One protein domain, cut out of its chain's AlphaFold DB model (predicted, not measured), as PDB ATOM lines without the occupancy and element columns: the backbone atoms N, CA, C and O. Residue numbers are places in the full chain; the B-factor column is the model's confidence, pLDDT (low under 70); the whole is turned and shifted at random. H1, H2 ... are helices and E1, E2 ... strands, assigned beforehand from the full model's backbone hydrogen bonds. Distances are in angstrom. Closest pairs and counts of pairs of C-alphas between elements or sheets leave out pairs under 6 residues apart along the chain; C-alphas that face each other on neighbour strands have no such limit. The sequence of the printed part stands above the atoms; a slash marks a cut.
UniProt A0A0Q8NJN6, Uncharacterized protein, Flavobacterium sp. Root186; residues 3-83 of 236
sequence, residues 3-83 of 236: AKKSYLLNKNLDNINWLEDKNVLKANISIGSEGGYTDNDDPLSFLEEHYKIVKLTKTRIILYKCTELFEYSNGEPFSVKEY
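This is residues 3 to 83 of the 236 residues of an uncharacterized protein of Flavobacterium sp. Root186 (UniProt A0A0Q8NJN6). A long, narrow ribbon of two antiparallel strands, E1 and E2, with the short strand E3 beside the later part of E2, makes one half of an extended rod; the other half is a loose, looping stretch of chain with one very short helix, H1, near its beginning. Residues 9 to 17 and 30 to 41 of that stretch stick out free. The printed part has 81 residues, with H1, E1, E2 and E3 in this order along the chain, and the sheet runs E1, E2, E3, all antiparallel. The class is mostly strand, but just 33 of the 81 residues are in named elements. The whole is extended, with a radius of gyration of the C-alphas of 18.7 A and spans of 60 by 28 by 22 A.

H1 is residues 5 to 8, beginning at C-alpha 5 at (-12.861, 39.957, -28.844). Residues 9 to 43 hold no named element. E1 is residues 44 to 56, 33.6 A from first to last C-alpha, from (-2.641, 48.743, -22.802) to (19.239, 64.950, -3.097). E2 is residues 61 to 72, 32.3 A long in the same measure. E3 is residues 79 to 82, 9.7 A long, and ends at C-alpha 82 at (10.379, 60.308, -23.094).

The sheet is a meander, each strand the antiparallel neighbour of the one before. E1 and E2 form a hairpin, with 163 degrees between their directions. C-alphas 44 and 72 face each other at 4.5 A, and C-alphas 56 and 61 at 4.9 A. N 48 and O 69 are within hydrogen-bond range at 3.0 A, as are N 62 and O 55 at 2.8 A. E2 and E3 form a second hairpin, at 162 degrees. C-alphas 68 and 81 face each other at 5.0 A, and N 70 and O 79 are within hydrogen-bond range at 2.8 A. E1 and E3 are the edge strands and are apart. H1 is not on the sheet, with 0 pairs of C-alphas within 10 A. H1 is too short for an O i to N i+4 pair; its one O i to N i+3 pair is within range.

The two C-alphas farthest apart are those of Asn 10 and Lys 58, at 61.5 A. The printed part has no cut. The link from H1 to E1 is long, with 35 residues; E1 to E2 is tight, with 4, and E2 to E3 is short, with 6. The mean pLDDT of the printed part is 76.2, and it is under 70 at residues 27 to 42, 56 and 58 to 60.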
ATOM      1  N   ALA A   3      -7.978  37.529 -24.307       76.75
ATOM      2  CA  ALA A   3      -8.350  36.826 -25.534       76.75
ATOM      3  C   ALA A   3      -8.894  37.829 -26.562       76.75
ATOM      4  O   ALA A   3      -9.432  38.873 -26.193       76.75
ATOM      5  N   LYS A   4      -8.778  37.526 -27.860       74.94
ATOM      6  CA  LYS A   4      -9.308  38.407 -28.916       74.94
ATOM      7  C   LYS A   4     -10.834  38.515 -28.809       74.94
ATOM      8  O   LYS A   4     -11.512  37.494 -28.767       74.94
ATOM      9  N   LYS A   5     -11.398  39.727 -28.880       73.62
ATOM     10  CA  LYS A   5     -12.861  39.957 -28.844       73.62
ATOM     11  C   LYS A   5     -13.615  39.095 -29.863       73.62
ATOM     12  O   LYS A   5     -14.607  38.463 -29.522       73.62
ATOM     13  N   SER A   6     -13.097  38.984 -31.087       80.50
ATOM     14  CA  SER A   6     -13.686  38.154 -32.148       80.50
ATOM     15  C   SER A   6     -13.736  36.658 -31.826       80.50
ATOM     16  O   SER A   6     -14.633  35.966 -32.299       80.50
ATOM     17  N   TYR A   7     -12.812  36.160 -31.001       82.31
ATOM     18  CA  TYR A   7     -12.835  34.785 -30.503       82.31
ATOM     19  C   TYR A   7     -13.962  34.571 -29.483       82.31
ATOM     20  O   TYR A   7     -14.594  33.515 -29.473       82.31
ATOM     21  N   LEU A   8     -14.248  35.588 -28.667       81.50
ATOM     22  CA  LEU A   8     -15.250  35.538 -27.601       81.50
ATOM     23  C   LEU A   8     -16.691  35.661 -28.114       81.50
ATOM     24  O   LEU A   8     -17.589  35.068 -27.524       81.50
ATOM     25  N   LEU A   9     -16.916  36.370 -29.227       82.31
ATOM     26  CA  LEU A   9     -18.257  36.694 -29.746       82.31
ATOM     27  C   LEU A   9     -19.167  35.479 -30.015       82.31
ATOM     28  O   LEU A   9     -20.382  35.631 -30.011       82.31
ATOM     29  N   ASN A  10     -18.602  34.286 -30.223       82.88
ATOM     30  CA  ASN A  10     -19.358  33.061 -30.523       82.88
ATOM     31  C   ASN A  10     -19.189  31.967 -29.457       82.88
ATOM     32  O   ASN A  10     -19.447  30.790 -29.727       82.88
ATOM     33  N   LYS A  11     -18.691  32.313 -28.266       82.81
ATOM     34  CA  LYS A  11     -18.407  31.346 -27.204       82.81
ATOM     35  C   LYS A  11     -19.309  31.575 -26.002       82.81
ATOM     36  O   LYS A  11     -19.559  32.704 -25.598       82.81
ATOM     37  N   ASN A  12     -19.762  30.476 -25.408       87.31
ATOM     38  CA  ASN A  12     -20.409  30.520 -24.108       87.31
ATOM     39  C   ASN A  12     -19.320  30.638 -23.032       87.31
ATOM     40  O   ASN A  12     -18.614  29.666 -22.768       87.31
ATOM     41  N   LEU A  13     -19.173  31.839 -22.475       82.38
ATOM     42  CA  LEU A  13     -18.095  32.222 -21.559       82.38
ATOM     43  C   LEU A  13     -18.099  31.409 -20.257       82.38
ATOM     44  O   LEU A  13     -17.030  31.166 -19.696       82.38
ATOM     45  N   ASP A  14     -19.265  30.920 -19.837       82.75
ATOM     46  CA  ASP A  14     -19.432  30.160 -18.593       82.75
ATOM     47  C   ASP A  14     -18.853  28.738 -18.680       82.75
ATOM     48  O   ASP A  14     -18.558  28.117 -17.663       82.75
ATOM     49  N   ASN A  15     -18.648  28.223 -19.898       86.12
ATOM     50  CA  ASN A  15     -18.200  26.849 -20.142       86.12
ATOM     51  C   ASN A  15     -16.751  26.747 -20.644       86.12
ATOM     52  O   ASN A  15     -16.305  25.660 -21.020       86.12
ATOM     53  N   ILE A  16     -16.011  27.856 -20.706       84.94
ATOM     54  CA  ILE A  16     -14.631  27.849 -21.205       84.94
ATOM     55  C   ILE A  16     -13.678  27.517 -20.059       84.94
ATOM     56  O   ILE A  16     -13.634  28.209 -19.043       84.94
ATOM     57  N   ASN A  17     -12.850  26.485 -20.245       89.69
ATOM     58  CA  ASN A  17     -11.703  26.254 -19.372       89.69
ATOM     59  C   ASN A  17     -10.580  27.241 -19.725       89.69
ATOM     60  O   ASN A  17      -9.688  26.944 -20.520       89.69
ATOM     61  N   TRP A  18     -10.645  28.433 -19.136       82.19
ATOM     62  CA  TRP A  18      -9.750  29.553 -19.432       82.19
ATOM     63  C   TRP A  18      -8.260  29.261 -19.214       82.19
ATOM     64  O   TRP A  18      -7.415  29.911 -19.823       82.19
ATOM     65  N   LEU A  19      -7.929  28.296 -18.352       81.56
ATOM     66  CA  LEU A  19      -6.546  27.924 -18.043       81.56
ATOM     67  C   LEU A  19      -5.897  27.062 -19.134       81.56
ATOM     68  O   LEU A  19      -4.675  27.075 -19.260       81.56
ATOM     69  N   GLU A  20      -6.699  26.325 -19.903       86.62
ATOM     70  CA  GLU A  20      -6.228  25.369 -20.918       86.62
ATOM     71  C   GLU A  20      -6.488  25.842 -22.355       86.62
ATOM     72  O   GLU A  20      -6.021  25.230 -23.319       86.62
ATOM     73  N   ASP A  21      -7.226  26.939 -22.530       84.31
ATOM     74  CA  ASP A  21      -7.552  27.469 -23.848       84.31
ATOM     75  C   ASP A  21      -6.337  28.164 -24.484       84.31
ATOM     76  O   ASP A  21      -5.916  29.246 -24.084       84.31
ATOM     77  N   LYS A  22      -5.797  27.552 -25.542       87.94
ATOM     78  CA  LYS A  22      -4.642  28.056 -26.307       87.94
ATOM     79  C   LYS A  22      -4.834  29.446 -26.928       87.94
ATOM     80  O   LYS A  22      -3.858  30.041 -27.378       87.94
ATOM     81  N   ASN A  23      -6.070  29.940 -27.019       82.62
ATOM     82  CA  ASN A  23      -6.374  31.275 -27.538       82.62
ATOM     83  C   ASN A  23      -6.436  32.336 -26.426       82.62
ATOM     84  O   ASN A  23      -6.758  33.495 -26.705       82.62
ATOM     85  N   VAL A  24      -6.146  31.942 -25.183       81.50
ATOM     86  CA  VAL A  24      -6.157  32.789 -23.994       81.50
ATOM     87  C   VAL A  24      -4.723  32.984 -23.505       81.50
ATOM     88  O   VAL A  24      -4.003  32.038 -23.197       81.50
ATOM     89  N   LEU A  25      -4.297  34.242 -23.415       73.50
ATOM     90  CA  LEU A  25      -3.006  34.633 -22.862       73.50
ATOM     91  C   LEU A  25      -3.139  34.907 -21.362       73.50
ATOM     92  O   LEU A  25      -4.059  35.591 -20.894       73.50
ATOM     93  N   LYS A  26      -2.195  34.387 -20.578       72.38
ATOM     94  CA  LYS A  26      -2.138  34.647 -19.141       72.38
ATOM     95  C   LYS A  26      -1.561  36.047 -18.911       72.38
ATOM     96  O   LYS A  26      -0.377  36.268 -19.115       72.38
ATOM     97  N   ALA A  27      -2.411  36.982 -18.493       64.56
ATOM     98  CA  ALA A  27      -1.986  38.321 -18.094       64.56
ATOM     99  C   ALA A  27      -1.432  38.289 -16.660       64.56
ATOM    100  O   ALA A  27      -2.000  37.615 -15.797       64.56
ATOM    101  N   ASN A  28      -0.349  39.024 -16.417       54.81
ATOM    102  CA  ASN A  28       0.253  39.260 -15.098       54.81
ATOM    103  C   ASN A  28      -0.402  40.433 -14.340       54.81
ATOM    104  O   ASN A  28      -0.017  40.722 -13.211       54.81
ATOM    105  N   ILE A  29      -1.396  41.087 -14.944       53.78
ATOM    106  CA  ILE A  29      -2.144  42.191 -14.343       53.78
ATOM    107  C   ILE A  29      -3.307  41.624 -13.521       53.78
ATOM    108  O   ILE A  29      -4.183  40.932 -14.048       53.78
ATOM    109  N   SER A  30      -3.309  41.923 -12.223       50.38
ATOM    110  CA  SER A  30      -4.408  41.610 -11.307       50.38
ATOM    111  C   SER A  30      -5.470  42.704 -11.401       50.38
ATOM    112  O   SER A  30      -5.305  43.771 -10.815       50.38
ATOM    113  N   ILE A  31      -6.555  42.449 -12.132       53.25
ATOM    114  CA  ILE A  31      -7.732  43.328 -12.146       53.25
ATOM    115  C   ILE A  31      -8.619  42.930 -10.959       53.25
ATOM    116  O   ILE A  31      -8.833  41.740 -10.724       53.25
ATOM    117  N   GLY A  32      -9.068  43.913 -10.172       47.78
ATOM    118  CA  GLY A  32      -9.908  43.691  -8.991       47.78
ATOM    119  C   GLY A  32     -11.179  42.892  -9.307       47.78
ATOM    120  O   GLY A  32     -11.691  42.930 -10.420       47.78
ATOM    121  N   SER A  33     -11.690  42.161  -8.316       44.00
ATOM    122  CA  SER A  33     -12.793  41.192  -8.434       44.00
ATOM    123  C   SER A  33     -14.179  41.790  -8.709       44.00
ATOM    124  O   SER A  33     -15.161  41.049  -8.756       44.00
ATOM    125  N   GLU A  34     -14.294  43.103  -8.896       47.09
ATOM    126  CA  GLU A  34     -15.536  43.739  -9.339       47.09
ATOM    127  C   GLU A  34     -15.655  43.582 -10.859       47.09
ATOM    128  O   GLU A  34     -15.345  44.475 -11.643       47.09
ATOM    129  N   GLY A  35     -16.035  42.366 -11.263       44.03
ATOM    130  CA  GLY A  35     -16.201  41.941 -12.648       44.03
ATOM    131  C   GLY A  35     -17.326  42.687 -13.359       44.03
ATOM    132  O   GLY A  35     -18.437  42.183 -13.489       44.03
ATOM    133  N   GLY A  36     -17.016  43.879 -13.854       43.81
ATOM    134  CA  GLY A  36     -17.661  44.443 -15.029       43.81
ATOM    135  C   GLY A  36     -16.867  44.057 -16.274       43.81
ATOM    136  O   GLY A  36     -15.638  44.004 -16.239       43.81
ATOM    137  N   TYR A  37     -17.556  43.816 -17.389       45.03
ATOM    138  CA  TYR A  37     -16.937  44.003 -18.697       45.03
ATOM    139  C   TYR A  37     -16.527  45.472 -18.762       45.03
ATOM    140  O   TYR A  37     -17.371  46.337 -18.990       45.03
ATOM    141  N   THR A  38     -15.263  45.781 -18.498       45.50
ATOM    142  CA  THR A  38     -14.737  47.057 -18.954       45.50
ATOM    143  C   THR A  38     -14.659  46.926 -20.468       45.50
ATOM    144  O   THR A  38     -14.003  46.016 -20.986       45.50
ATOM    145  N   ASP A  39     -15.392  47.770 -21.199       47.88
ATOM    146  CA  ASP A  39     -15.002  48.088 -22.570       47.88
ATOM    147  C   ASP A  39     -13.582  48.656 -22.445       47.88
ATOM    148  O   ASP A  39     -13.375  49.828 -22.134       47.88
ATOM    149  N   ASN A  40     -12.586  47.774 -22.544       51.22
ATOM    150  CA  ASN A  40     -11.188  48.151 -22.648       51.22
ATOM    151  C   ASN A  40     -10.998  48.693 -24.064       51.22
ATOM    152  O   ASN A  40     -10.440  48.027 -24.935       51.22
ATOM    153  N   ASP A  41     -11.491  49.911 -24.273       57.19
ATOM    154  CA  ASP A  41     -11.067  50.758 -25.383       57.19
ATOM    155  C   ASP A  41      -9.585  51.147 -25.233       57.19
ATOM    156  O   ASP A  41      -8.991  51.639 -26.188       57.19
ATOM    157  N   ASP A  42      -8.969  50.884 -24.069       62.78
ATOM    158  CA  ASP A  42      -7.527  50.993 -23.871       62.78
ATOM    159  C   ASP A  42      -6.841  49.615 -24.022       62.78
ATOM    160  O   ASP A  42      -6.974  48.745 -23.151       62.78
ATOM    161  N   PRO A  43      -6.117  49.377 -25.131       75.25
ATOM    162  CA  PRO A  43      -5.442  48.114 -25.406       75.25
ATOM    163  C   PRO A  43      -4.161  47.909 -24.580       75.25
ATOM    164  O   PRO A  43      -3.443  46.933 -24.834       75.25
ATOM    165  N   LEU A  44      -3.854  48.785 -23.617       77.69
ATOM    166  CA  LEU A  44      -2.641  48.743 -22.802       77.69
ATOM    167  C   LEU A  44      -2.488  47.417 -22.035       77.69
ATOM    168  O   LEU A  44      -3.280  47.067 -21.161       77.69
ATOM    169  N   SER A  45      -1.425  46.681 -22.351       78.25
ATOM    170  CA  SER A  45      -1.065  45.404 -21.719       78.25
ATOM    171  C   SER A  45       0.151  45.473 -20.804       78.25
ATOM    172  O   SER A  45       0.330  44.580 -19.979       78.25
ATOM    173  N   PHE A  46       0.983  46.504 -20.938       79.19
ATOM    174  CA  PHE A  46       2.168  46.701 -20.112       79.19
ATOM    175  C   PHE A  46       2.474  48.192 -19.999       79.19
ATOM    176  O   PHE A  46       2.450  48.903 -21.003       79.19
ATOM    177  N   LEU A  47       2.767  48.637 -18.779       85.31
ATOM    178  CA  LEU A  47       3.240  49.980 -18.473       85.31
ATOM    179  C   LEU A  47       4.477  49.861 -17.587       85.31
ATOM    180  O   LEU A  47       4.399  49.308 -16.489       85.31
ATOM    181  N   GLU A  48       5.597  50.405 -18.047       82.50
ATOM    182  CA  GLU A  48       6.816  50.533 -17.250       82.50
ATOM    183  C   GLU A  48       7.220  52.003 -17.154       82.50
ATOM    184  O   GLU A  48       7.284  52.716 -18.154       82.50
ATOM    185  N   GLU A  49       7.480  52.464 -15.933       89.06
ATOM    186  CA  GLU A  49       7.833  53.849 -15.640       89.06
ATOM    187  C   GLU A  49       9.256  53.927 -15.089       89.06
ATOM    188  O   GLU A  49       9.595  53.272 -14.100       89.06
ATOM    189  N   HIS A  50      10.097  54.761 -15.696       83.62
ATOM    190  CA  HIS A  50      11.469  54.987 -15.247       83.62
ATOM    191  C   HIS A  50      11.605  56.348 -14.576       83.62
ATOM    192  O   HIS A  50      11.158  57.373 -15.097       83.62
ATOM    193  N   TYR A  51      12.293  56.359 -13.434       89.12
ATOM    194  CA  TYR A  51      12.560  57.558 -12.651       89.12
ATOM    195  C   TYR A  51      14.067  57.774 -12.484       89.12
ATOM    196  O   TYR A  51      14.815  56.843 -12.184       89.12
ATOM    197  N   LYS A  52      14.518  59.022 -12.625       85.25
ATOM    198  CA  LYS A  52      15.885  59.459 -12.316       85.25
ATOM    199  C   LYS A  52      15.887  60.278 -11.033       85.25
ATOM    200  O   LYS A  52      15.022  61.126 -10.831       85.25
ATOM    201  N   ILE A  53      16.879  60.057 -10.173       82.56
ATOM    202  CA  ILE A  53      17.130  60.942  -9.030       82.56
ATOM    203  C   ILE A  53      17.773  62.209  -9.574       82.56
ATOM    204  O   ILE A  53      18.904  62.171 -10.053       82.56
ATOM    205  N   VAL A  54      17.063  63.326  -9.491       83.81
ATOM    206  CA  VAL A  54      17.563  64.601 -10.017       83.81
ATOM    207  C   VAL A  54      18.182  65.457  -8.926       83.81
ATOM    208  O   VAL A  54      19.130  66.200  -9.173       83.81
ATOM    209  N   LYS A  55      17.691  65.342  -7.688       78.81
ATOM    210  CA  LYS A  55      18.251  66.095  -6.566       78.81
ATOM    211  C   LYS A  55      18.116  65.350  -5.253       78.81
ATOM    212  O   LYS A  55      17.046  64.865  -4.899       78.81
ATOM    213  N   LEU A  56      19.203  65.353  -4.495       67.94
ATOM    214  CA  LEU A  56      19.239  64.950  -3.097       67.94
ATOM    215  C   LEU A  56      19.383  66.209  -2.246       67.94
ATOM    216  O   LEU A  56      20.304  67.004  -2.430       67.94
ATOM    217  N   THR A  57      18.453  66.413  -1.324       74.38
ATOM    218  CA  THR A  57      18.566  67.431  -0.276       74.38
ATOM    219  C   THR A  57      18.760  66.740   1.071       74.38
ATOM    220  O   THR A  57      18.679  65.519   1.164       74.38
ATOM    221  N   LYS A  58      18.980  67.508   2.143       59.72
ATOM    222  CA  LYS A  58      19.132  66.934   3.490       59.72
ATOM    223  C   LYS A  58      17.905  66.143   3.962       59.72
ATOM    224  O   LYS A  58      18.049  65.304   4.839       59.72
ATOM    225  N   THR A  59      16.719  66.418   3.416       65.81
ATOM    226  CA  THR A  59      15.448  65.842   3.891       65.81
ATOM    227  C   THR A  59      14.573  65.256   2.785       65.81
ATOM    228  O   THR A  59      13.499  64.743   3.076       65.81
ATOM    229  N   ARG A  60      14.977  65.355   1.511       61.84
ATOM    230  CA  ARG A  60      14.130  64.990   0.360       61.84
ATOM    231  C   ARG A  60      14.949  64.432  -0.796       61.84
ATOM    232  O   ARG A  60      16.039  64.939  -1.073       61.84
ATOM    233  N   ILE A  61      14.362  63.469  -1.503       72.56
ATOM    234  CA  ILE A  61      14.820  62.959  -2.799       72.56
ATOM    235  C   ILE A  61      13.831  63.458  -3.849       72.56
ATOM    236  O   ILE A  61      12.631  63.230  -3.717       72.56
ATOM    237  N   ILE A  62      14.320  64.158  -4.868       76.75
ATOM    238  CA  ILE A  62      13.513  64.585  -6.010       76.75
ATOM    239  C   ILE A  62      13.725  63.565  -7.122       76.75
ATOM    240  O   ILE A  62      14.829  63.449  -7.665       76.75
ATOM    241  N   LEU A  63      12.662  62.825  -7.425       80.19
ATOM    242  CA  LEU A  63      12.594  61.895  -8.542       80.19
ATOM    243  C   LEU A  63      11.936  62.588  -9.730       80.19
ATOM    244  O   LEU A  63      10.955  63.313  -9.574       80.19
ATOM    245  N   TYR A  64      12.471  62.344 -10.914       83.62
ATOM    246  CA  TYR A  64      11.911  62.799 -12.174       83.62
ATOM    247  C   TYR A  64      11.563  61.597 -13.030       83.62
ATOM    248  O   TYR A  64      12.422  60.753 -13.281       83.62
ATOM    249  N   LYS A  65      10.317  61.534 -13.486       89.44
ATOM    250  CA  LYS A  65       9.866  60.518 -14.428       89.44
ATOM    251  C   LYS A  65      10.456  60.826 -15.795       89.44
ATOM    252  O   LYS A  65      10.121  61.853 -16.370       89.44
ATOM    253  N   CYS A  66      11.367  59.987 -16.276       89.69
ATOM    254  CA  CYS A  66      12.087  60.245 -17.521       89.69
ATOM    255  C   CYS A  66      11.532  59.472 -18.713       89.69
ATOM    256  O   CYS A  66      11.659  59.941 -19.840       89.69
ATOM    257  N   THR A  67      10.930  58.306 -18.482       93.50
ATOM    258  CA  THR A  67      10.486  57.427 -19.567       93.50
ATOM    259  C   THR A  67       9.257  56.638 -19.139       93.50
ATOM    260  O   THR A  67       9.197  56.148 -18.011       93.50
ATOM    261  N   GLU A  68       8.290  56.513 -20.040       93.56
ATOM    262  CA  GLU A  68       7.216  55.525 -19.978       93.56
ATOM    263  C   GLU A  68       7.303  54.611 -21.189       93.56
ATOM    264  O   GLU A  68       7.512  55.074 -22.313       93.56
ATOM    265  N   LEU A  69       7.117  53.324 -20.946       91.00
ATOM    266  CA  LEU A  69       7.087  52.287 -21.960       91.00
ATOM    267  C   LEU A  69       5.687  51.678 -21.962       91.00
ATOM    268  O   LEU A  69       5.207  51.237 -20.915       91.00
ATOM    269  N   PHE A  70       5.050  51.656 -23.128       90.44
ATOM    270  CA  PHE A  70       3.714  51.109 -23.329       90.44
ATOM    271  C   PHE A  70       3.789  49.925 -24.293       90.44
ATOM    272  O   PHE A  70       4.310  50.054 -25.403       90.44
ATOM    273  N   GLU A  71       3.223  48.788 -23.897       87.69
ATOM    274  CA  GLU A  71       2.949  47.667 -24.804       87.69
ATOM    275  C   GLU A  71       1.445  47.464 -24.905       87.69
ATOM    276  O   GLU A  71       0.749  47.457 -23.883       87.69
ATOM    277  N   TYR A  72       0.954  47.243 -26.119       84.50
ATOM    278  CA  TYR A  72      -0.467  47.111 -26.394       84.50
ATOM    279  C   TYR A  72      -0.813  45.707 -26.887       84.50
ATOM    280  O   TYR A  72      -0.191  45.148 -27.791       84.50
ATOM    281  N   SER A  73      -1.884  45.147 -26.336       78.94
ATOM    282  CA  SER A  73      -2.378  43.807 -26.669       78.94
ATOM    283  C   SER A  73      -3.054  43.713 -28.039       78.94
ATOM    284  O   SER A  73      -3.295  42.610 -28.539       78.94
ATOM    285  N   ASN A  74      -3.371  44.850 -28.662       79.56
ATOM    286  CA  ASN A  74      -4.014  44.914 -29.974       79.56
ATOM    287  C   ASN A  74      -3.014  44.884 -31.148       79.56
ATOM    288  O   ASN A  74      -3.444  44.906 -32.301       79.56
ATOM    289  N   GLY A  75      -1.711  44.789 -30.866       80.38
ATOM    290  CA  GLY A  75      -0.653  44.790 -31.876       80.38
ATOM    291  C   GLY A  75      -0.206  46.186 -32.312       80.38
ATOM    292  O   GLY A  75       0.570  46.286 -33.264       80.38
ATOM    293  N   GLU A  76      -0.670  47.248 -31.644       83.00
ATOM    294  CA  GLU A  76      -0.043  48.561 -31.773       83.00
ATOM    295  C   GLU A  76       1.442  48.486 -31.394       83.00
ATOM    296  O   GLU A  76       1.832  47.709 -30.514       83.00
ATOM    297  N   PRO A  77       2.294  49.260 -32.085       88.88
ATOM    298  CA  PRO A  77       3.716  49.248 -31.813       88.88
ATOM    299  C   PRO A  77       3.989  49.701 -30.382       88.88
ATOM    300  O   PRO A  77       3.323  50.586 -29.844       88.88
ATOM    301  N   PHE A  78       5.024  49.109 -29.797       90.38
ATOM    302  CA  PHE A  78       5.589  49.553 -28.534       90.38
ATOM    303  C   PHE A  78       5.859  51.060 -28.576       90.38
ATOM    304  O   PHE A  78       6.558  51.547 -29.470       90.38
ATOM    305  N   SER A  79       5.285  51.791 -27.624       91.94
ATOM    306  CA  SER A  79       5.405  53.242 -27.553       91.94
ATOM    307  C   SER A  79       6.318  53.622 -26.400       91.94
ATOM    308  O   SER A  79       6.191  53.105 -25.290       91.94
ATOM    309  N   VAL A  80       7.245  54.536 -26.667       95.25
ATOM    310  CA  VAL A  80       8.132  55.115 -25.661       95.25
ATOM    311  C   VAL A  80       7.816  56.590 -25.569       95.25
ATOM    312  O   VAL A  80       7.952  57.325 -26.548       95.25
ATOM    313  N   LYS A  81       7.417  57.033 -24.382       94.12
ATOM    314  CA  LYS A  81       7.245  58.448 -24.095       94.12
ATOM    315  C   LYS A  81       8.387  58.907 -23.214       94.12
ATOM    316  O   LYS A  81       8.461  58.576 -22.032       94.12
ATOM    317  N   GLU A  82       9.293  59.661 -23.813       94.06
ATOM    318  CA  GLU A  82      10.379  60.308 -23.094       94.06
ATOM    319  C   GLU A  82       9.931  61.674 -22.590       94.06
ATOM    320  O   GLU A  82       9.268  62.445 -23.287       94.06
ATOM    321  N   TYR A  83      10.319  61.973 -21.360       88.62
ATOM    322  CA  TYR A  83      10.082  63.254 -20.728       88.62
ATOM    323  C   TYR A  83      11.423  63.983 -20.627       88.62
ATOM    324  O   TYR A  83      12.410  63.450 -20.104       88.62
TER     325      TYR A  83